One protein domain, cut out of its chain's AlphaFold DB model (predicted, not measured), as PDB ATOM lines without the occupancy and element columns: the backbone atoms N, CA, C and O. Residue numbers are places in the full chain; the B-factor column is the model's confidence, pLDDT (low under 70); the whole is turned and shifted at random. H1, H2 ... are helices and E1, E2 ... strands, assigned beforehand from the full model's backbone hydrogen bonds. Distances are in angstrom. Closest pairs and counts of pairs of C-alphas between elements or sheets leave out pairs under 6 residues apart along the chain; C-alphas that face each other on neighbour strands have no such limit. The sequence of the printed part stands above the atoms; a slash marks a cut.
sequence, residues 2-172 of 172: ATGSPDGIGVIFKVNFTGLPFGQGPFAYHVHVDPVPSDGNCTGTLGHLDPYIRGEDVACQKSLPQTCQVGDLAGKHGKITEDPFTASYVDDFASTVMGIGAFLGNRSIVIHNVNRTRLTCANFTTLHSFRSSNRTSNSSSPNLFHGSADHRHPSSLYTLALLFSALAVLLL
ATOM      1  N   ALA A   2     218.132 170.993 204.627       92.56
ATOM      2  CA  ALA A   2     219.390 170.302 204.370       92.56
ATOM      3  C   ALA A   2     220.417 170.668 205.455       92.56
ATOM      4  O   ALA A   2     220.614 171.848 205.743       92.56
ATOM      5  N   THR A   3     221.059 169.676 206.070       93.81
ATOM      6  CA  THR A   3     222.086 169.864 207.116       93.81
ATOM      7  C   THR A   3     223.259 168.933 206.874       93.81
ATOM      8  O   THR A   3     223.041 167.804 206.447       93.81
ATOM      9  N   GLY A   4     224.485 169.351 207.199       92.81
ATOM     10  CA  GLY A   4     225.624 168.423 207.208       92.81
ATOM     11  C   GLY A   4     225.359 167.221 208.123       92.81
ATOM     12  O   GLY A   4     224.764 167.387 209.193       92.81
ATOM     13  N   SER A   5     225.755 166.025 207.687       93.19
ATOM     14  CA  SER A   5     225.618 164.808 208.491       93.19
ATOM     15  C   SER A   5     226.544 164.836 209.725       93.19
ATOM     16  O   SER A   5     227.655 165.368 209.631       93.19
ATOM     17  N   PRO A   6     226.136 164.283 210.887       91.06
ATOM     18  CA  PRO A   6     226.961 164.242 212.099       91.06
ATOM     19  C   PRO A   6     228.293 163.494 211.963       91.06
ATOM     20  O   PRO A   6     229.226 163.791 212.704       91.06
ATOM     21  N   ASP A   7     228.388 162.536 211.041       92.31
ATOM     22  CA  ASP A   7     229.621 161.798 210.730       92.31
ATOM     23  C   ASP A   7     230.577 162.573 209.804       92.31
ATOM     24  O   ASP A   7     231.681 162.111 209.519       92.31
ATOM     25  N   GLY A   8     230.175 163.768 209.359       90.81
ATOM     26  CA  GLY A   8     230.947 164.619 208.459       90.81
ATOM     27  C   GLY A   8     230.859 164.219 206.986       90.81
ATOM     28  O   GLY A   8     231.520 164.858 206.163       90.81
ATOM     29  N   ILE A   9     230.054 163.211 206.634       94.31
ATOM     30  CA  ILE A   9     229.903 162.724 205.261       94.31
ATOM     31  C   ILE A   9     228.512 163.094 204.746       94.31
ATOM     32  O   ILE A   9     227.489 162.654 205.256       94.31
ATOM     33  N   GLY A  10     228.477 163.921 203.703       96.06
ATOM     34  CA  GLY A  10     227.236 164.245 203.017       96.06
ATOM     35  C   GLY A  10     226.282 165.168 203.775       96.06
ATOM     36  O   GLY A  10     226.641 165.921 204.692       96.06
ATOM     37  N   VAL A  11     225.029 165.140 203.330       97.50
ATOM     38  CA  VAL A  11     223.959 166.038 203.768       97.50
ATOM     39  C   VAL A  11     222.700 165.244 204.069       97.50
ATOM     40  O   VAL A  11     222.194 164.502 203.234       97.50
ATOM     41  N   ILE A  12     222.136 165.468 205.252       97.75
ATOM     42  CA  ILE A  12     220.800 165.000 205.602       97.75
ATOM     43  C   ILE A  12     219.782 165.925 204.942       97.75
ATOM     44  O   ILE A  12     219.697 167.111 205.279       97.75
ATOM     45  N   PHE A  13     218.969 165.368 204.055       97.50
ATOM     46  CA  PHE A  13     217.799 166.031 203.503       97.50
ATOM     47  C   PHE A  13     216.550 165.596 204.263       97.50
ATOM     48  O   PHE A  13     216.310 164.409 204.472       97.50
ATOM     49  N   LYS A  14     215.732 166.576 204.642       96.38
ATOM     50  CA  LYS A  14     214.355 166.381 205.110       96.38
ATOM     51  C   LYS A  14     213.437 167.155 204.183       96.38
ATOM     52  O   LYS A  14     213.463 168.393 204.193       96.38
ATOM     53  N   VAL A  15     212.681 166.442 203.362       95.75
ATOM     54  CA  VAL A  15     211.797 167.023 202.348       95.75
ATOM     55  C   VAL A  15     210.342 166.836 202.748       95.75
ATOM     56  O   VAL A  15     209.973 165.802 203.300       95.75
ATOM     57  N   ASN A  16     209.537 167.857 202.477       95.69
ATOM     58  CA  ASN A  16     208.089 167.838 202.603       95.69
ATOM     59  C   ASN A  16     207.541 168.617 201.407       95.69
ATOM     60  O   ASN A  16     207.765 169.825 201.312       95.69
ATOM     61  N   PHE A  17     206.901 167.919 200.478       95.00
ATOM     62  CA  PHE A  17     206.342 168.500 199.266       95.00
ATOM     63  C   PHE A  17     204.835 168.312 199.277       95.00
ATOM     64  O   PHE A  17     204.347 167.213 199.535       95.00
ATOM     65  N   THR A  18     204.113 169.393 198.995       94.00
ATOM     66  CA  THR A  18     202.653 169.407 199.017       94.00
ATOM     67  C   THR A  18     202.085 170.152 197.814       94.00
ATOM     68  O   THR A  18     202.738 171.025 197.231       94.00
ATOM     69  N   GLY A  19     200.844 169.834 197.446       93.25
ATOM     70  CA  GLY A  19     200.103 170.545 196.410       93.25
ATOM     71  C   GLY A  19     200.632 170.275 195.001       93.25
ATOM     72  O   GLY A  19     200.684 171.190 194.171       93.25
ATOM     73  N   LEU A  20     201.034 169.036 194.744       93.25
ATOM     74  CA  LEU A  20     201.575 168.598 193.464       93.25
ATOM     75  C   LEU A  20     200.437 168.383 192.450       93.25
ATOM     76  O   LEU A  20     199.359 167.908 192.809       93.25
ATOM     77  N   PRO A  21     200.630 168.734 191.167       92.88
ATOM     78  CA  PRO A  21     199.560 168.628 190.181       92.88
ATOM     79  C   PRO A  21     199.206 167.164 189.873       92.88
ATOM     80  O   PRO A  21     200.057 166.379 189.461       92.88
ATOM     81  N   PHE A  22     197.930 166.800 190.012       93.12
ATOM     82  CA  PHE A  22     197.454 165.444 189.721       93.12
ATOM     83  C   PHE A  22     197.814 164.997 188.290       93.12
ATOM     84  O   PHE A  22     197.712 165.770 187.339       93.12
ATOM     85  N   GLY A  23     198.243 163.740 188.140       93.69
ATOM     86  CA  GLY A  23     198.548 163.128 186.840       93.69
ATOM     87  C   GLY A  23     199.853 163.580 186.169       93.69
ATOM     88  O   GLY A  23     200.147 163.118 185.072       93.69
ATOM     89  N   GLN A  24     200.652 164.451 186.799       95.88
ATOM     90  CA  GLN A  24     201.927 164.929 186.235       95.88
ATOM     91  C   GLN A  24     203.178 164.249 186.827       95.88
ATOM     92  O   GLN A  24     204.299 164.536 186.397       95.88
ATOM     93  N   GLY A  25     202.994 163.375 187.820       95.44
ATOM     94  CA  GLY A  25     204.063 162.610 188.462       95.44
ATOM     95  C   GLY A  25     204.315 161.238 187.812       95.44
ATOM     96  O   GLY A  25     203.607 160.863 186.877       95.44
ATOM     97  N   PRO A  26     205.294 160.457 188.313       97.62
ATOM     98  CA  PRO A  26     206.160 160.766 189.455       97.62
ATOM     99  C   PRO A  26     207.110 161.938 189.189       97.62
ATOM    100  O   PRO A  26     207.697 162.028 188.109       97.62
ATOM    101  N   PHE A  27     207.286 162.818 190.172       98.31
ATOM    102  CA  PHE A  27     208.070 164.043 190.002       98.31
ATOM    103  C   PHE A  27     209.539 163.816 190.345       98.31
ATOM    104  O   PHE A  27     209.871 163.257 191.395       98.31
ATOM    105  N   ALA A  28     210.423 164.264 189.458       98.25
ATOM    106  CA  ALA A  28     211.851 164.323 189.743       98.25
ATOM    107  C   ALA A  28     212.172 165.627 190.477       98.25
ATOM    108  O   ALA A  28     211.453 166.614 190.343       98.25
ATOM    109  N   TYR A  29     213.247 165.641 191.251       98.50
ATOM    110  CA  TYR A  29     213.717 166.845 191.911       98.50
ATOM    111  C   TYR A  29     215.231 166.805 192.057       98.50
ATOM    112  O   TYR A  29     215.812 165.758 192.364       98.50
ATOM    113  N   HIS A  30     215.857 167.952 191.817       98.62
ATOM    114  CA  HIS A  30     217.307 168.057 191.722       98.62
ATOM    115  C   HIS A  30     217.807 169.336 192.385       98.62
ATOM    116  O   HIS A  30     217.098 170.343 192.419       98.62
ATOM    117  N   VAL A  31     219.052 169.316 192.862       98.56
ATOM    118  CA  VAL A  31     219.802 170.549 193.127       98.56
ATOM    119  C   VAL A  31     220.312 171.081 191.790       98.56
ATOM    120  O   VAL A  31     220.942 170.342 191.036       98.56
ATOM    121  N   HIS A  32     220.040 172.344 191.494       98.56
ATOM    122  CA  HIS A  32     220.472 173.033 190.279       98.56
ATOM    123  C   HIS A  32     221.677 173.936 190.541       98.56
ATOM    124  O   HIS A  32     221.990 174.232 191.690       98.56
ATOM    125  N   VAL A  33     222.393 174.334 189.488       97.50
ATOM    126  CA  VAL A  33     223.661 175.072 189.611       97.50
ATOM    127  C   VAL A  33     223.454 176.452 190.228       97.50
ATOM    128  O   VAL A  33     224.164 176.783 191.180       97.50
ATOM    129  N   ASP A  34     222.487 177.213 189.721       97.69
ATOM    130  CA  ASP A  34     222.295 178.613 190.089       97.69
ATOM    131  C   ASP A  34     221.123 178.809 191.059       97.69
ATOM    132  O   ASP A  34     220.183 178.000 191.097       97.69
ATOM    133  N   PRO A  35     221.153 179.886 191.862       97.31
ATOM    134  CA  PRO A  35     219.991 180.298 192.626       97.31
ATOM    135  C   PRO A  35     218.833 180.688 191.691       97.31
ATOM    136  O   PRO A  35     219.026 181.110 190.555       97.31
ATOM    137  N   VAL A  36     217.607 180.568 192.193       97.19
ATOM    138  CA  VAL A  36     216.403 181.121 191.572       97.19
ATOM    139  C   VAL A  36     216.598 182.634 191.409       97.19
ATOM    140  O   VAL A  36     216.854 183.304 192.419       97.19
ATOM    141  N   PRO A  37     216.491 183.180 190.182       95.56
ATOM    142  CA  PRO A  37     216.610 184.615 189.951       95.56
ATOM    143  C   PRO A  37     215.471 185.401 190.610       95.56
ATOM    144  O   PRO A  37     214.467 184.844 191.050       95.56
ATOM    145  N   SER A  38     215.608 186.727 190.653       94.56
ATOM    146  CA  SER A  38     214.636 187.618 191.302       94.56
ATOM    147  C   SER A  38     213.233 187.584 190.688       94.56
ATOM    148  O   SER A  38     212.278 187.967 191.355       94.56
ATOM    149  N   ASP A  39     213.101 187.154 189.432       93.25
ATOM    150  CA  ASP A  39     211.815 186.990 188.743       93.25
ATOM    151  C   ASP A  39     211.114 185.657 189.074       93.25
ATOM    152  O   ASP A  39     210.004 185.409 188.605       93.25
ATOM    153  N   GLY A  40     211.749 184.789 189.872       91.44
ATOM    154  CA  GLY A  40     211.221 183.477 190.236       91.44
ATOM    155  C   GLY A  40     211.257 182.447 189.103       91.44
ATOM    156  O   GLY A  40     210.709 181.353 189.262       91.44
ATOM    157  N   ASN A  41     211.872 182.756 187.956       94.88
ATOM    158  CA  ASN A  41     211.859 181.867 186.803       94.88
ATOM    159  C   ASN A  41     212.809 180.687 187.010       94.88
ATOM    160  O   ASN A  41     214.034 180.819 186.945       94.88
ATOM    161  N   CYS A  42     212.239 179.494 187.171       97.06
ATOM    162  CA  CYS A  42     213.016 178.288 187.418       97.06
ATOM    163  C   CYS A  42     213.963 177.929 186.276       97.06
ATOM    164  O   CYS A  42     214.885 177.160 186.504       97.06
ATOM    165  N   THR A  43     213.791 178.464 185.065       97.19
ATOM    166  CA  THR A  43     214.756 178.283 183.963       97.19
ATOM    167  C   THR A  43     216.115 178.903 184.292       97.19
ATOM    168  O   THR A  43     217.150 178.349 183.918       97.19
ATOM    169  N   GLY A  44     216.129 180.001 185.050       97.69
ATOM    170  CA  GLY A  44     217.356 180.697 185.432       97.69
ATOM    171  C   GLY A  44     218.233 179.949 186.436       97.69
ATOM    172  O   GLY A  44     219.367 180.348 186.642       97.69
ATOM    173  N   THR A  45     217.768 178.828 187.004       98.00
ATOM    174  CA  THR A  45     218.600 177.961 187.859       98.00
ATOM    175  C   THR A  45     219.605 177.109 187.069       98.00
ATOM    176  O   THR A  45     220.424 176.402 187.654       98.00
ATOM    177  N   LEU A  46     219.547 177.164 185.729       97.56
ATOM    178  CA  LEU A  46     220.415 176.434 184.796       97.56
ATOM    179  C   LEU A  46     220.344 174.908 184.969       97.56
ATOM    180  O   LEU A  46     219.262 174.387 185.239       97.56
ATOM    181  N   GLY A  47     221.420 174.173 184.680       97.69
ATOM    182  CA  GLY A  47     221.460 172.707 184.726       97.69
ATOM    183  C   GLY A  47     221.470 172.133 186.145       97.69
ATOM    184  O   GLY A  47     221.446 172.870 187.133       97.69
ATOM    185  N   HIS A  48     221.520 170.805 186.245       98.44
ATOM    186  CA  HIS A  48     221.712 170.116 187.521       98.44
ATOM    187  C   HIS A  48     223.108 170.391 188.087       98.44
ATOM    188  O   HIS A  48     224.068 170.617 187.350       98.44
ATOM    189  N   LEU A  49     223.233 170.322 189.410       98.44
ATOM    190  CA  LEU A  49     224.520 170.357 190.083       98.44
ATOM    191  C   LEU A  49     225.344 169.114 189.714       98.44
ATOM    192  O   LEU A  49     225.140 168.031 190.262       98.44
ATOM    193  N   ASP A  50     226.296 169.283 188.802       98.12
ATOM    194  CA  ASP A  50     227.108 168.191 188.266       98.12
ATOM    195  C   ASP A  50     228.593 168.583 188.172       98.12
ATOM    196  O   ASP A  50     229.120 168.817 187.083       98.12
ATOM    197  N   PRO A  51     229.299 168.691 189.314       97.75
ATOM    198  CA  PRO A  51     230.701 169.110 189.335       97.75
ATOM    199  C   PRO A  51     231.650 168.128 188.629       97.75
ATOM    200  O   PRO A  51     232.793 168.488 188.364       97.75
ATOM    201  N   TYR A  52     231.192 166.909 188.326       96.88
ATOM    202  CA  TYR A  52     231.969 165.878 187.634       96.88
ATOM    203  C   TYR A  52     231.603 165.742 186.154       96.88
ATOM    204  O   TYR A  52     232.175 164.897 185.472       96.88
ATOM    205  N   ILE A  53     230.684 166.581 185.652       95.56
ATOM    206  CA  ILE A  53     230.298 166.654 184.235       95.56
ATOM    207  C   ILE A  53     229.890 165.269 183.702       95.56
ATOM    208  O   ILE A  53     230.255 164.849 182.605       95.56
ATOM    209  N   ARG A  54     229.139 164.526 184.517       94.81
ATOM    210  CA  ARG A  54     228.655 163.184 184.182       94.81
ATOM    211  C   ARG A  54     227.513 163.228 183.157       94.81
ATOM    212  O   ARG A  54     227.333 162.265 182.417       94.81
ATOM    213  N   GLY A  55     226.752 164.322 183.095       95.12
ATOM    214  CA  GLY A  55     225.672 164.533 182.124       95.12
ATOM    215  C   GLY A  55     224.386 163.761 182.439       95.12
ATOM    216  O   GLY A  55     224.181 163.303 183.560       95.12
ATOM    217  N   GLU A  56     223.483 163.628 181.465       90.50
ATOM    218  CA  GLU A  56     222.176 162.958 181.637       90.50
ATOM    219  C   GLU A  56     221.968 161.736 180.731       90.50
ATOM    220  O   GLU A  56     220.962 161.043 180.879       90.50
ATOM    221  N   ASP A  57     222.903 161.457 179.816       92.88
ATOM    222  CA  ASP A  57     222.746 160.419 178.785       92.88
ATOM    223  C   ASP A  57     222.521 159.030 179.388       92.88
ATOM    224  O   ASP A  57     221.689 158.250 178.920       92.88
ATOM    225  N   VAL A  58     223.240 158.733 180.471       92.19
ATOM    226  CA  VAL A  58     223.015 157.536 181.277       92.19
ATOM    227  C   VAL A  58     222.068 157.908 182.410       92.19
ATOM    228  O   VAL A  58     222.312 158.862 183.145       92.19
ATOM    229  N   ALA A  59     220.991 157.152 182.605       93.25
ATOM    230  CA  ALA A  59     220.093 157.372 183.737       93.25
ATOM    231  C   ALA A  59     220.807 157.098 185.074       93.25
ATOM    232  O   ALA A  59     221.642 156.196 185.167       93.25
ATOM    233  N   CYS A  60     220.490 157.869 186.119       96.94
ATOM    234  CA  CYS A  60     221.001 157.584 187.460       96.94
ATOM    235  C   CYS A  60     220.479 156.230 187.946       96.94
ATOM    236  O   CYS A  60     219.292 155.921 187.818       96.94
ATOM    237  N   GLN A  61     221.377 155.424 188.509       96.25
ATOM    238  CA  GLN A  61     221.037 154.136 189.090       96.25
ATOM    239  C   GLN A  61     221.133 154.230 190.606       96.25
ATOM    240  O   GLN A  61     222.216 154.414 191.157       96.25
ATOM    241  N   LYS A  62     220.004 154.036 191.289       96.12
ATOM    242  CA  LYS A  62     219.927 154.063 192.756       96.12
ATOM    243  C   LYS A  62     220.871 153.063 193.442       96.12
ATOM    244  O   LYS A  62     221.315 153.314 194.553       96.12
ATOM    245  N   SER A  63     221.190 151.944 192.790       97.31
ATOM    246  CA  SER A  63     222.156 150.948 193.280       97.31
ATOM    247  C   SER A  63     223.622 151.370 193.126       97.31
ATOM    248  O   SER A  63     224.490 150.762 193.742       97.31
ATOM    249  N   LEU A  64     223.904 152.387 192.306       97.06
ATOM    250  CA  LEU A  64     225.236 152.937 192.047       97.06
ATOM    251  C   LEU A  64     225.202 154.474 192.162       97.06
ATOM    252  O   LEU A  64     225.520 155.171 191.191       97.06
ATOM    253  N   PRO A  65     224.803 155.033 193.321       97.62
ATOM    254  CA  PRO A  65     224.550 156.466 193.470       97.62
ATOM    255  C   PRO A  65     225.796 157.331 193.213       97.62
ATOM    256  O   PRO A  65     225.664 158.478 192.791       97.62
ATOM    257  N   GLN A  66     227.000 156.767 193.358       96.62
ATOM    258  CA  GLN A  66     228.276 157.409 193.019       96.62
ATOM    259  C   GLN A  66     228.454 157.719 191.526       96.62
ATOM    260  O   GLN A  66     229.362 158.457 191.156       96.62
ATOM    261  N   THR A  67     227.614 157.143 190.663       95.75
ATOM    262  CA  THR A  67     227.616 157.398 189.210       95.75
ATOM    263  C   THR A  67     226.599 158.460 188.792       95.75
ATOM    264  O   THR A  67     226.509 158.804 187.612       95.75
ATOM    265  N   CYS A  68     225.795 158.958 189.731       98.25
ATOM    266  CA  CYS A  68     224.778 159.966 189.473       98.25
ATOM    267  C   CYS A  68     225.365 161.376 189.577       98.25
ATOM    268  O   CYS A  68     226.410 161.592 190.190       98.25
ATOM    269  N   GLN A  69     224.667 162.358 189.005       98.62
ATOM    270  CA  GLN A  69     225.003 163.759 189.254       98.62
ATOM    271  C   GLN A  69     224.845 164.046 190.749       98.62
ATOM    272  O   GLN A  69     223.936 163.520 191.401       98.62
ATOM    273  N   VAL A  70     225.697 164.912 191.300       98.56
ATOM    274  CA  VAL A  70     225.617 165.286 192.722       98.56
ATOM    275  C   VAL A  70     224.222 165.820 193.059       98.56
ATOM    276  O   VAL A  70     223.653 165.447 194.083       98.56
ATOM    277  N   GLY A  71     223.642 166.620 192.164       98.50
ATOM    278  CA  GLY A  71     222.307 167.184 192.303       98.50
ATOM    279  C   GLY A  71     221.145 166.232 192.030       98.50
ATOM    280  O   GLY A  71     220.017 166.632 192.310       98.50
ATOM    281  N   ASP A  72     221.360 165.012 191.523       98.62
ATOM    282  CA  ASP A  72     220.268 164.086 191.184       98.62
ATOM    283  C   ASP A  72     219.715 163.356 192.420       98.62
ATOM    284  O   ASP A  72     219.978 162.176 192.669       98.62
ATOM    285  N   LEU A  73     218.963 164.092 193.242       98.69
ATOM    286  CA  LEU A  73     218.382 163.568 194.475       98.69
ATOM    287  C   LEU A  73     217.273 162.548 194.191       98.69
ATOM    288  O   LEU A  73     217.224 161.509 194.844       98.69
ATOM    289  N   ALA A  74     216.402 162.805 193.213       98.31
ATOM    290  CA  ALA A  74     215.321 161.883 192.875       98.31
ATOM    291  C   ALA A  74     215.823 160.548 192.305       98.31
ATOM    292  O   ALA A  74     215.247 159.503 192.618       98.31
ATOM    293  N   GLY A  75     216.889 160.552 191.502       97.94
ATOM    294  CA  GLY A  75     217.521 159.336 191.000       97.94
ATOM    295  C   GLY A  75     218.158 158.501 192.114       97.94
ATOM    296  O   GLY A  75     217.984 157.281 192.143       97.94
ATOM    297  N   LYS A  76     218.837 159.152 193.071       98.56
ATOM    298  CA  LYS A  76     219.487 158.480 194.211       98.56
ATOM    299  C   LYS A  76     218.493 158.004 195.274       98.56
ATOM    300  O   LYS A  76     218.586 156.879 195.759       98.56
ATOM    301  N   HIS A  77     217.507 158.826 195.621       98.31
ATOM    302  CA  HIS A  77     216.675 158.605 196.811       98.31
ATOM    303  C   HIS A  77     215.243 158.185 196.485       98.31
ATOM    304  O   HIS A  77     214.619 157.480 197.280       98.31
ATOM    305  N   GLY A  78     214.765 158.467 195.274       98.00
ATOM    306  CA  GLY A  78     213.423 158.143 194.796       98.00
ATOM    307  C   GLY A  78     212.660 159.391 194.349       98.00
ATOM    308  O   GLY A  78     212.837 160.476 194.903       98.00
ATOM    309  N   LYS A  79     211.802 159.220 193.339       98.19
ATOM    310  CA  LYS A  79     210.888 160.259 192.844       98.19
ATOM    311  C   LYS A  79     209.736 160.493 193.819       98.19
ATOM    312  O   LYS A  79     209.423 159.637 194.639       98.19
ATOM    313  N   ILE A  80     209.067 161.630 193.668       98.06
ATOM    314  CA  ILE A  80     207.856 161.951 194.421       98.06
ATOM    315  C   ILE A  80     206.664 161.242 193.771       98.06
ATOM    316  O   ILE A  80     206.372 161.480 192.595       98.06
ATOM    317  N   THR A  81     205.992 160.367 194.513       96.62
ATOM    318  CA  THR A  81     204.914 159.497 194.000       96.62
ATOM    319  C   THR A  81     203.547 159.760 194.622       96.62
ATOM    320  O   THR A  81     202.560 159.189 194.171       96.62
ATOM    321  N   GLU A  82     203.482 160.611 195.640       95.69
ATOM    322  CA  GLU A  82     202.276 160.915 196.408       95.69
ATOM    323  C   GLU A  82     202.237 162.400 196.781       95.69
ATOM    324  O   GLU A  82     203.237 163.110 196.652       95.69
ATOM    325  N   ASP A  83     201.068 162.872 197.203       94.50
ATOM    326  CA  ASP A  83     200.852 164.221 197.718       94.50
ATOM    327  C   ASP A  83     199.938 164.127 198.954       94.50
ATOM    328  O   ASP A  83     198.799 163.668 198.816       94.50
ATOM    329  N   PRO A  84     200.402 164.509 200.158       95.31
ATOM    330  CA  PRO A  84     201.731 165.044 200.467       95.31
ATOM    331  C   PRO A  84     202.832 163.976 200.396       95.31
ATOM    332  O   PRO A  84     202.588 162.808 200.681       95.31
ATOM    333  N   PHE A  85     204.061 164.392 200.091       96.31
ATOM    334  CA  PHE A  85     205.248 163.532 200.139       96.31
ATOM    335  C   PHE A  85     206.222 164.008 201.204       96.31
ATOM    336  O   PHE A  85     206.640 165.168 201.203       96.31
ATOM    337  N   THR A  86     206.643 163.100 202.081       97.00
ATOM    338  CA  THR A  86     207.668 163.368 203.096       97.00
ATOM    339  C   THR A  86     208.748 162.300 203.051       97.00
ATOM    340  O   THR A  86     208.454 161.109 203.026       97.00
ATOM    341  N   ALA A  87     210.013 162.718 203.092       96.69
ATOM    342  CA  ALA A  87     211.138 161.795 203.185       96.69
ATOM    343  C   ALA A  87     212.306 162.396 203.974       96.69
ATOM    344  O   ALA A  87     212.491 163.616 204.035       96.69
ATOM    345  N   SER A  88     213.110 161.513 204.563       97.56
ATOM    346  CA  SER A  88     214.379 161.845 205.204       97.56
ATOM    347  C   SER A  88     215.438 160.848 204.756       97.56
ATOM    348  O   SER A  88     215.223 159.644 204.873       97.56
ATOM    349  N   TYR A  89     216.570 161.337 204.266       98.06
ATOM    350  CA  TYR A  89     217.680 160.505 203.795       98.06
ATOM    351  C   TYR A  89     219.004 161.262 203.896       98.06
ATOM    352  O   TYR A  89     219.025 162.490 204.014       98.06
ATOM    353  N   VAL A  90     220.105 160.516 203.860       98.12
ATOM    354  CA  VAL A  90     221.461 161.062 203.745       98.12
ATOM    355  C   VAL A  90     221.875 160.989 202.283       98.12
ATOM    356  O   VAL A  90     221.715 159.950 201.645       98.12
ATOM    357  N   ASP A  91     222.375 162.096 201.749       98.56
ATOM    358  CA  ASP A  91     223.062 162.133 200.466       98.56
ATOM    359  C   ASP A  91     224.562 162.312 200.689       98.56
ATOM    360  O   ASP A  91     225.000 163.395 201.072       98.56
ATOM    361  N   ASP A  92     225.346 161.271 200.418       98.25
ATOM    362  CA  ASP A  92     226.792 161.250 200.688       98.25
ATOM    363  C   ASP A  92     227.615 162.159 199.751       98.25
ATOM    364  O   ASP A  92     228.823 162.311 199.931       98.25
ATOM    365  N   PHE A  93     226.982 162.761 198.737       98.25
ATOM    366  CA  PHE A  93     227.663 163.453 197.638       98.25
ATOM    367  C   PHE A  93     227.475 164.970 197.674       98.25
ATOM    368  O   PHE A  93     228.379 165.711 197.284       98.25
ATOM    369  N   ALA A  94     226.310 165.448 198.113       97.69
ATOM    370  CA  ALA A  94     226.073 166.863 198.363       97.69
ATOM    371  C   ALA A  94     226.920 167.360 199.546       97.69
ATOM    372  O   ALA A  94     227.324 166.591 200.416       97.69
ATOM    373  N   SER A  95     227.175 168.669 199.608       96.56
ATOM    374  CA  SER A  95     227.958 169.249 200.699       96.56
ATOM    375  C   SER A  95     227.412 170.581 201.198       96.56
ATOM    376  O   SER A  95     226.858 171.387 200.450       96.56
ATOM    377  N   THR A  96     227.627 170.837 202.487       94.62
ATOM    378  CA  THR A  96     227.434 172.141 203.138       94.62
ATOM    379  C   THR A  96     228.739 172.930 203.293       94.62
ATOM    380  O   THR A  96     228.725 174.031 203.848       94.62
ATOM    381  N   VAL A  97     229.865 172.402 202.797       93.19
ATOM    382  CA  VAL A  97     231.177 173.062 202.830       93.19
ATOM    383  C   VAL A  97     231.277 174.060 201.682       93.19
ATOM    384  O   VAL A  97     231.164 173.687 200.520       93.19
ATOM    385  N   MET A  98     231.497 175.337 201.997       92.75
ATOM    386  CA  MET A  98     231.657 176.386 200.987       92.75
ATOM    387  C   MET A  98     232.917 176.179 200.141       92.75
ATOM    388  O   MET A  98     233.941 175.713 200.633       92.75
ATOM    389  N   GLY A  99     232.856 176.597 198.875       91.00
ATOM    390  CA  GLY A  99     234.017 176.648 197.981       91.00
ATOM    391  C   GLY A  99     234.306 175.363 197.205       91.00
ATOM    392  O   GLY A  99     235.164 175.383 196.328       91.00
ATOM    393  N   ILE A 100     233.579 174.271 197.460       94.75
ATOM    394  CA  ILE A 100     233.684 173.045 196.658       94.75
ATOM    395  C   ILE A 100     232.514 172.914 195.685       94.75
ATOM    396  O   ILE A 100     231.418 173.414 195.935       94.75
ATOM    397  N   GLY A 101     232.726 172.189 194.582       96.19
ATOM    398  CA  GLY A 101     231.713 172.008 193.539       96.19
ATOM    399  C   GLY A 101     230.381 171.468 194.068       96.19
ATOM    400  O   GLY A 101     229.332 171.941 193.648       96.19
ATOM    401  N   ALA A 102     230.411 170.565 195.052       97.44
ATOM    402  CA  ALA A 102     229.228 169.957 195.667       97.44
ATOM    403  C   ALA A 102     228.478 170.851 196.681       97.44
ATOM    404  O   ALA A 102     227.474 170.415 197.248       97.44
ATOM    405  N   PHE A 103     228.953 172.074 196.942       96.69
ATOM    406  CA  PHE A 103     228.317 172.987 197.889       96.69
ATOM    407  C   PHE A 103     226.892 173.347 197.450       96.69
ATOM    408  O   PHE A 103     226.711 173.855 196.347       96.69
ATOM    409  N   LEU A 104     225.890 173.122 198.304       95.25
ATOM    410  CA  LEU A 104     224.479 173.419 197.996       95.25
ATOM    411  C   LEU A 104     224.019 174.817 198.433       95.25
ATOM    412  O   LEU A 104     222.969 175.281 198.001       95.25
ATOM    413  N   GLY A 105     224.756 175.482 199.323       91.62
ATOM    414  CA  GLY A 105     224.234 176.631 200.072       91.62
ATOM    415  C   GLY A 105     224.034 177.926 199.285       91.62
ATOM    416  O   GLY A 105     223.472 178.868 199.828       91.62
ATOM    417  N   ASN A 106     224.486 177.990 198.033       93.56
ATOM    418  CA  ASN A 106     224.260 179.099 197.100       93.56
ATOM    419  C   ASN A 106     223.493 178.646 195.846       93.56
ATOM    420  O   ASN A 106     223.659 179.221 194.772       93.56
ATOM    421  N   ARG A 107     222.709 177.575 195.975       96.81
ATOM    422  CA  ARG A 107     222.045 176.899 194.863       96.81
ATOM    423  C   ARG A 107     220.544 176.822 195.079       96.81
ATOM    424  O   ARG A 107     220.016 177.296 196.086       96.81
ATOM    425  N   SER A 108     219.860 176.182 194.143       97.94
ATOM    426  CA  SER A 108     218.420 175.964 194.202       97.94
ATOM    427  C   SER A 108     218.050 174.485 194.122       97.94
ATOM    428  O   SER A 108     218.840 173.652 193.683       97.94
ATOM    429  N   ILE A 109     216.838 174.159 194.558       98.06
ATOM    430  CA  ILE A 109     216.168 172.885 194.301       98.06
ATOM    431  C   ILE A 109     215.048 173.123 193.293       98.06
ATOM    432  O   ILE A 109     214.349 174.130 193.392       98.06
ATOM    433  N   VAL A 110     214.869 172.214 192.338       98.38
ATOM    434  CA  VAL A 110     213.816 172.288 191.314       98.38
ATOM    435  C   VAL A 110     213.042 170.982 191.297       98.38
ATOM    436  O   VAL A 110     213.647 169.917 191.379       98.38
ATOM    437  N   ILE A 111     211.714 171.060 191.175       98.38
ATOM    438  CA  ILE A 111     210.833 169.903 190.963       98.38
ATOM    439  C   ILE A 111     210.371 169.896 189.508       98.38
ATOM    440  O   ILE A 111     209.921 170.919 188.984       98.38
ATOM    441  N   HIS A 112     210.442 168.733 188.870       97.75
ATOM    442  CA  HIS A 112     210.048 168.512 187.489       97.75
ATOM    443  C   HIS A 112     208.900 167.512 187.381       97.75
ATOM    444  O   HIS A 112     208.871 166.511 188.099       97.75
ATOM    445  N   ASN A 113     207.994 167.733 186.429       97.19
ATOM    446  CA  ASN A 113     207.044 166.698 186.014       97.19
ATOM    447  C   ASN A 113     207.707 165.632 185.122       97.19
ATOM    448  O   ASN A 113     208.891 165.718 184.778       97.19
ATOM    449  N   VAL A 114     206.925 164.634 184.706       96.31
ATOM    450  CA  VAL A 114     207.383 163.552 183.811       96.31
ATOM    451  C   VAL A 114     207.915 164.031 182.454       96.31
ATOM    452  O   VAL A 114     208.754 163.356 181.863       96.31
ATOM    453  N   ASN A 115     207.504 165.217 181.996       95.94
ATOM    454  CA  ASN A 115     207.970 165.842 180.753       95.94
ATOM    455  C   ASN A 115     209.216 166.720 180.960       95.94
ATOM    456  O   ASN A 115     209.595 167.472 180.066       95.94
ATOM    457  N   ARG A 116     209.858 166.638 182.134       94.50
ATOM    458  CA  ARG A 116     211.024 167.439 182.547       94.50
ATOM    459  C   ARG A 116     210.743 168.939 182.711       94.50
ATOM    460  O   ARG A 116     211.672 169.706 182.973       94.50
ATOM    461  N   THR A 117     209.485 169.375 182.639       96.81
ATOM    462  CA  THR A 117     209.102 170.771 182.887       96.81
ATOM    463  C   THR A 117     209.365 171.134 184.342       96.81
ATOM    464  O   THR A 117     208.899 170.434 185.238       96.81
ATOM    465  N   ARG A 118     210.058 172.254 184.579       97.38
ATOM    466  CA  ARG A 118     210.284 172.827 185.916       97.38
ATOM    467  C   ARG A 118     208.966 173.389 186.453       97.38
ATOM    468  O   ARG A 118     208.462 174.371 185.915       97.38
ATOM    469  N   LEU A 119     208.399 172.761 187.478       95.44
ATOM    470  CA  LEU A 119     207.120 173.165 188.077       95.44
ATOM    471  C   LEU A 119     207.299 174.259 189.127       95.44
ATOM    472  O   LEU A 119     206.515 175.204 189.213       95.44
ATOM    473  N   THR A 120     208.323 174.094 189.959       96.25
ATOM    474  CA  THR A 120     208.642 175.005 191.052       96.25
ATOM    475  C   THR A 120     210.110 174.873 191.430       96.25
ATOM    476  O   THR A 120     210.750 173.856 191.139       96.25
ATOM    477  N   CYS A 121     210.641 175.908 192.065       97.44
ATOM    478  CA  CYS A 121     212.018 175.977 192.506       97.44
ATOM    479  C   CYS A 121     212.154 176.853 193.753       97.44
ATOM    480  O   CYS A 121     211.341 177.744 193.995       97.44
ATOM    481  N   ALA A 122     213.192 176.600 194.546       96.38
ATOM    482  CA  ALA A 122     213.518 177.396 195.727       96.38
ATOM    483  C   ALA A 122     215.024 177.463 195.954       96.38
ATOM    484  O   ALA A 122     215.741 176.515 195.647       96.38
ATOM    485  N   ASN A 123     215.490 178.558 196.547       95.44
ATOM    486  CA  ASN A 123     216.875 178.698 196.987       95.44
ATOM    487  C   ASN A 123     217.127 177.939 198.287       95.44
ATOM    488  O   ASN A 123     216.275 177.923 199.174       95.44
ATOM    489  N   PHE A 124     218.326 177.379 198.428       93.88
ATOM    490  CA  PHE A 124     218.861 177.026 199.736       93.88
ATOM    491  C   PHE A 124     219.367 178.303 200.410       93.88
ATOM    492  O   PHE A 124     220.281 178.955 199.914       93.88
ATOM    493  N   THR A 125     218.782 178.665 201.545       87.50
ATOM    494  CA  THR A 125     219.212 179.797 202.371       87.50
ATOM    495  C   THR A 125     219.692 179.291 203.721       87.50
ATOM    496  O   THR A 125     219.159 178.318 204.261       87.50
ATOM    497  N   THR A 126     220.728 179.918 204.277       81.62
ATOM    498  CA  THR A 126     221.173 179.609 205.635       81.62
ATOM    499  C   THR A 126     220.105 180.053 206.625       81.62
ATOM    500  O   THR A 126     219.692 181.214 206.652       81.62
ATOM    501  N   LEU A 127     219.674 179.144 207.494       71.44
ATOM    502  CA  LEU A 127     218.984 179.555 208.704       71.44
ATOM    503  C   LEU A 127     220.057 180.128 209.626       71.44
ATOM    504  O   LEU A 127     220.895 179.390 210.143       71.44
ATOM    505  N   HIS A 128     220.077 181.455 209.780       54.31
ATOM    506  CA  HIS A 128     220.899 182.108 210.791       54.31
ATOM    507  C   HIS A 128     220.552 181.472 212.140       54.31
ATOM    508  O   HIS A 128     219.496 181.738 212.712       54.31
ATOM    509  N   SER A 129     221.433 180.606 212.642       48.47
ATOM    510  CA  SER A 129     221.343 180.138 214.015       48.47
ATOM    511  C   SER A 129     221.461 181.388 214.874       48.47
ATOM    512  O   SER A 129     222.504 182.048 214.851       48.47
ATOM    513  N   PHE A 130     220.389 181.761 215.577       42.84
ATOM    514  CA  PHE A 130     220.461 182.802 216.592       42.84
ATOM    515  C   PHE A 130     221.675 182.478 217.463       42.84
ATOM    516  O   PHE A 130     221.746 181.403 218.065       42.84
ATOM    517  N   ARG A 131     222.677 183.366 217.449       44.53
ATOM    518  CA  ARG A 131     223.807 183.288 218.368       44.53
ATOM    519  C   ARG A 131     223.206 183.392 219.760       44.53
ATOM    520  O   ARG A 131     222.880 184.485 220.209       44.53
ATOM    521  N   SER A 132     223.029 182.258 220.429       42.28
ATOM    522  CA  SER A 132     222.837 182.275 221.867       42.28
ATOM    523  C   SER A 132     224.154 182.782 222.434       42.28
ATOM    524  O   SER A 132     225.176 182.096 222.376       42.28
ATOM    525  N   SER A 133     224.158 184.040 222.865       47.22
ATOM    526  CA  SER A 133     225.277 184.693 223.534       47.22
ATOM    527  C   SER A 133     225.505 184.052 224.898       47.22
ATOM    528  O   SER A 133     225.261 184.690 225.913       47.22
ATOM    529  N   ASN A 134     225.920 182.785 224.952       56.41
ATOM    530  CA  ASN A 134     226.712 182.260 226.052       56.41
ATOM    531  C   ASN A 134     227.186 180.824 225.795       56.41
ATOM    532  O   ASN A 134     226.378 179.945 225.513       56.41
ATOM    533  N   ARG A 135     228.464 180.607 226.117       45.22
ATOM    534  CA  ARG A 135     229.169 179.339 226.378       45.22
ATOM    535  C   ARG A 135     229.991 178.736 225.238       45.22
ATOM    536  O   ARG A 135     229.527 178.386 224.163       45.22
ATOM    537  N   THR A 136     231.256 178.586 225.602       47.03
ATOM    538  CA  THR A 136     232.294 177.706 225.084       47.03
ATOM    539  C   THR A 136     231.765 176.307 224.759       47.03
ATOM    540  O   THR A 136     231.498 175.515 225.663       47.03
ATOM    541  N   SER A 137     231.684 175.974 223.477       43.22
ATOM    542  CA  SER A 137     231.617 174.590 223.009       43.22
ATOM    543  C   SER A 137     232.330 174.498 221.668       43.22
ATOM    544  O   SER A 137     231.913 175.095 220.679       43.22
ATOM    545  N   ASN A 138     233.438 173.762 221.668       47.50
ATOM    546  CA  ASN A 138     234.266 173.460 220.510       47.50
ATOM    547  C   ASN A 138     233.564 172.405 219.632       47.50
ATOM    548  O   ASN A 138     234.035 171.279 219.502       47.50
ATOM    549  N   SER A 139     232.394 172.747 219.092       45.69
ATOM    550  CA  SER A 139     231.658 171.925 218.133       45.69
ATOM    551  C   SER A 139     231.127 172.817 217.018       45.69
ATOM    552  O   SER A 139     230.272 173.674 217.249       45.69
ATOM    553  N   SER A 140     231.644 172.618 215.812       48.69
ATOM    554  CA  SER A 140     231.154 173.239 214.585       48.69
ATOM    555  C   SER A 140     229.719 172.770 214.337       48.69
ATOM    556  O   SER A 140     229.510 171.703 213.766       48.69
ATOM    557  N   SER A 141     228.715 173.513 214.808       52.56
ATOM    558  CA  SER A 141     227.319 173.208 214.487       52.56
ATOM    559  C   SER A 141     227.155 173.182 212.961       52.56
ATOM    560  O   SER A 141     227.596 174.128 212.303       52.56
ATOM    561  N   PRO A 142     226.560 172.126 212.374       60.22
ATOM    562  CA  PRO A 142     226.424 172.034 210.928       60.22
ATOM    563  C   PRO A 142     225.552 173.183 210.422       60.22
ATOM    564  O   PRO A 142     224.489 173.463 210.981       60.22
ATOM    565  N   ASN A 143     225.997 173.849 209.352       69.56
ATOM    566  CA  ASN A 143     225.200 174.874 208.687       69.56
ATOM    567  C   ASN A 143     223.858 174.265 208.262       69.56
ATOM    568  O   ASN A 143     223.816 173.235 207.583       69.56
ATOM    569  N   LEU A 144     222.771 174.905 208.685       76.62
ATOM    570  CA  LEU A 144     221.414 174.493 208.367       76.62
ATOM    571  C   LEU A 144     220.891 175.325 207.201       76.62
ATOM    572  O   LEU A 144     220.860 176.553 207.273       76.62
ATOM    573  N   PHE A 145     220.435 174.641 206.157       79.31
ATOM    574  CA  PHE A 145     219.839 175.249 204.981       79.31
ATOM    575  C   PHE A 145     218.348 174.931 204.889       79.31
ATOM    576  O   PHE A 145     217.898 173.795 205.098       79.31
ATOM    577  N   HIS A 146     217.571 175.945 204.538       75.06
ATOM    578  CA  HIS A 146     216.150 175.834 204.267       75.06
ATOM    579  C   HIS A 146     215.862 176.311 202.846       75.06
ATOM    580  O   HIS A 146     216.471 177.256 202.369       75.06
ATOM    581  N   GLY A 147     214.932 175.641 202.175       66.31
ATOM    582  CA  GLY A 147     214.347 176.122 200.934       66.31
ATOM    583  C   GLY A 147     212.843 175.950 201.042       66.31
ATOM    584  O   GLY A 147     212.390 174.830 201.289       66.31
ATOM    585  N   SER A 148     212.106 177.052 200.903       65.38
ATOM    586  CA  SER A 148     210.655 177.048 200.711       65.38
ATOM    587  C   SER A 148     210.363 177.590 199.327       65.38
ATOM    588  O   SER A 148     210.921 178.616 198.934       65.38
ATOM    589  N   ALA A 149     209.503 176.897 198.591       64.12
ATOM    590  CA  ALA A 149     208.959 177.391 197.341       64.12
ATOM    591  C   ALA A 149     207.522 177.853 197.603       64.12
ATOM    592  O   ALA A 149     206.596 177.050 197.546       64.12
ATOM    593  N   ASP A 150     207.336 179.142 197.887       54.19
ATOM    594  CA  ASP A 150     205.992 179.713 198.089       54.19
ATOM    595  C   ASP A 150     205.369 180.184 196.760       54.19
ATOM    596  O   ASP A 150     204.183 180.504 196.689       54.19
ATOM    597  N   HIS A 151     206.161 180.208 195.681       49.00
ATOM    598  CA  HIS A 151     205.741 180.657 194.358       49.00
ATOM    599  C   HIS A 151     205.683 179.478 193.380       49.00
ATOM    600  O   HIS A 151     206.708 178.915 192.998       49.00
ATOM    601  N   ARG A 152     204.471 179.091 192.960       52.75
ATOM    602  CA  ARG A 152     204.294 178.189 191.810       52.75
ATOM    603  C   ARG A 152     204.588 178.982 190.544       52.75
ATOM    604  O   ARG A 152     204.047 180.073 190.375       52.75
ATOM    605  N   HIS A 153     205.411 178.443 189.649       44.12
ATOM    606  CA  HIS A 153     205.714 179.133 188.403       44.12
ATOM    607  C   HIS A 153     204.427 179.271 187.555       44.12
ATOM    608  O   HIS A 153     203.751 178.266 187.305       44.12
ATOM    609  N   PRO A 154     204.060 180.481 187.086       42.88
ATOM    610  CA  PRO A 154     202.796 180.723 186.380       42.88
ATOM    611  C   PRO A 154     202.683 179.993 185.033       42.88
ATOM    612  O   PRO A 154     201.584 179.849 184.504       42.88
ATOM    613  N   SER A 155     203.777 179.452 184.485       44.00
ATOM    614  CA  SER A 155     203.711 178.591 183.292       44.00
ATOM    615  C   SER A 155     203.097 177.206 183.547       44.00
ATOM    616  O   SER A 155     202.839 176.484 182.589       44.00
ATOM    617  N   SER A 156     202.790 176.841 184.800       41.84
ATOM    618  CA  SER A 156     202.004 175.639 185.119       41.84
ATOM    619  C   SER A 156     200.479 175.846 184.986       41.84
ATOM    620  O   SER A 156     199.718 174.939 185.323       41.84
ATOM    621  N   LEU A 157     200.018 177.015 184.511       40.12
ATOM    622  CA  LEU A 157     198.594 177.382 184.414       40.12
ATOM    623  C   LEU A 157     197.943 177.182 183.031       40.12
ATOM    624  O   LEU A 157     196.807 177.604 182.839       40.12
ATOM    625  N   TYR A 158     198.592 176.524 182.066       37.25
ATOM    626  CA  TYR A 158     198.079 176.501 180.687       37.25
ATOM    627  C   TYR A 158     198.112 175.117 180.035       37.25
ATOM    628  O   TYR A 158     198.960 174.849 179.189       37.25
ATOM    629  N   THR A 159     197.162 174.237 180.384       30.83
ATOM    630  CA  THR A 159     196.712 173.165 179.460       30.83
ATOM    631  C   THR A 159     195.300 172.609 179.723       30.83
ATOM    632  O   THR A 159     195.046 171.457 179.401       30.83
ATOM    633  N   LEU A 160     194.357 173.377 180.290       32.94
ATOM    634  CA  LEU A 160     192.934 172.963 180.338       32.94
ATOM    635  C   LEU A 160     191.916 174.118 180.279       32.94
ATOM    636  O   LEU A 160     190.741 173.937 180.584       32.94
ATOM    637  N   ALA A 161     192.338 175.295 179.813       34.25
ATOM    638  CA  ALA A 161     191.421 176.203 179.140       34.25
ATOM    639  C   ALA A 161     191.529 175.907 177.637       34.25
ATOM    640  O   ALA A 161     192.550 176.234 177.037       34.25
ATOM    641  N   LEU A 162     190.475 175.288 177.088       35.78
ATOM    642  CA  LEU A 162     190.168 174.950 175.683       35.78
ATOM    643  C   LEU A 162     190.142 173.439 175.372       35.78
ATOM    644  O   LEU A 162     191.155 172.757 175.472       35.78
ATOM    645  N   LEU A 163     188.960 173.007 174.889       31.53
ATOM    646  CA  LEU A 163     188.504 171.672 174.442       31.53
ATOM    647  C   LEU A 163     187.991 170.791 175.606       31.53
ATOM    648  O   LEU A 163     188.756 170.072 176.223       31.53
ATOM    649  N   PHE A 164     186.721 170.788 176.021       32.19
ATOM    650  CA  PHE A 164     185.473 170.884 175.269       32.19
ATOM    651  C   PHE A 164     184.392 171.587 176.101       32.19
ATOM    652  O   PHE A 164     183.986 171.112 177.160       32.19
ATOM    653  N   SER A 165     183.830 172.661 175.556       35.59
ATOM    654  CA  SER A 165     182.421 172.983 175.754       35.59
ATOM    655  C   SER A 165     181.588 171.926 175.020       35.59
ATOM    656  O   SER A 165     181.174 172.135 173.881       35.59
ATOM    657  N   ALA A 166     181.388 170.763 175.634       30.95
ATOM    658  CA  ALA A 166     180.280 169.896 175.268       30.95
ATOM    659  C   ALA A 166     179.091 170.314 176.135       30.95
ATOM    660  O   ALA A 166     179.093 170.131 177.351       30.95
ATOM    661  N   LEU A 167     178.105 170.941 175.491       42.34
ATOM    662  CA  LEU A 167     176.752 171.082 176.009       42.34
ATOM    663  C   LEU A 167     176.293 169.736 176.585       42.34
ATOM    664  O   LEU A 167     176.098 168.790 175.829       42.34
ATOM    665  N   ALA A 168     176.076 169.673 177.893       33.97
ATOM    666  CA  ALA A 168     175.155 168.718 178.503       33.97
ATOM    667  C   ALA A 168     174.782 169.193 179.913       33.97
ATOM    668  O   ALA A 168     175.115 168.576 180.920       33.97
ATOM    669  N   VAL A 169     174.067 170.315 179.979       36.75
ATOM    670  CA  VAL A 169     173.093 170.547 181.046       36.75
ATOM    671  C   VAL A 169     171.754 170.720 180.346       36.75
ATOM    672  O   VAL A 169     171.518 171.767 179.756       36.75
ATOM    673  N   LEU A 170     170.910 169.689 180.380       33.28
ATOM    674  CA  LEU A 170     169.589 169.817 180.991       33.28
ATOM    675  C   LEU A 170     168.964 168.431 181.180       33.28
ATOM    676  O   LEU A 170     168.722 167.707 180.219       33.28
ATOM    677  N   LEU A 171     168.702 168.089 182.440       37.03
ATOM    678  CA  LEU A 171     167.623 167.179 182.797       37.03
ATOM    679  C   LEU A 171     166.298 167.835 182.392       37.03
ATOM    680  O   LEU A 171     165.970 168.885 182.943       37.03
ATOM    681  N   LEU A 172     165.584 167.202 181.463       46.00
ATOM    682  CA  LEU A 172     164.155 166.871 181.500       46.00
ATOM    683  C   LEU A 172     163.942 165.669 180.570       46.00
ATOM    684  O   LEU A 172     164.426 165.739 179.419       46.00
TER     685      LEU A 172
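AT A GLANCE: This is residues 2 to 172 of the 172 residues of a protein of Erysiphe pulchra (UniProt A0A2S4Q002). With little regular structure, two small antiparallel sheets, E4-E2-E1-E7 and E3-E5-E6, form a loose sandwich among long loops, H1 outside the second. Residues 130 to 140 and 157 to 172 stick out. The printed part has 171 residues, under half in its three named helices and seven strands, order E1 E2 E3 H1 H2 E4 E5 E6 E7 H3, class mixed; it is loose, radius of gyration of the C-alphas 19.3 A, spanning 81 by 43 by 28 A.

IN THESE COORDINATES: E1, residues 2 to 4, begins at C-alpha (219.390, 170.302, 204.370). E2 is 11 to 17, 18.3 A; E3 28 to 32; H1 42 to 45; H2 73 to 77; E4 85 to 91, 17.9 A; E5 108 to 112; E6 118 to 123; E7 144 to 146; H3 154 to 157, ending at C-alpha (198.594, 177.382, 184.414).

HOW THE PARTS SIT: Within hydrogen-bond range are N 13 and O 89 of E2 and E4, 2.9 A, and N 30 and O 110 of E3 and E5, 3.0 A. H2 only grazes both sheets.

THE WHOLE: The printed part has no cut. Residues 128 to 143 and 147 to 172 have pLDDT under 70.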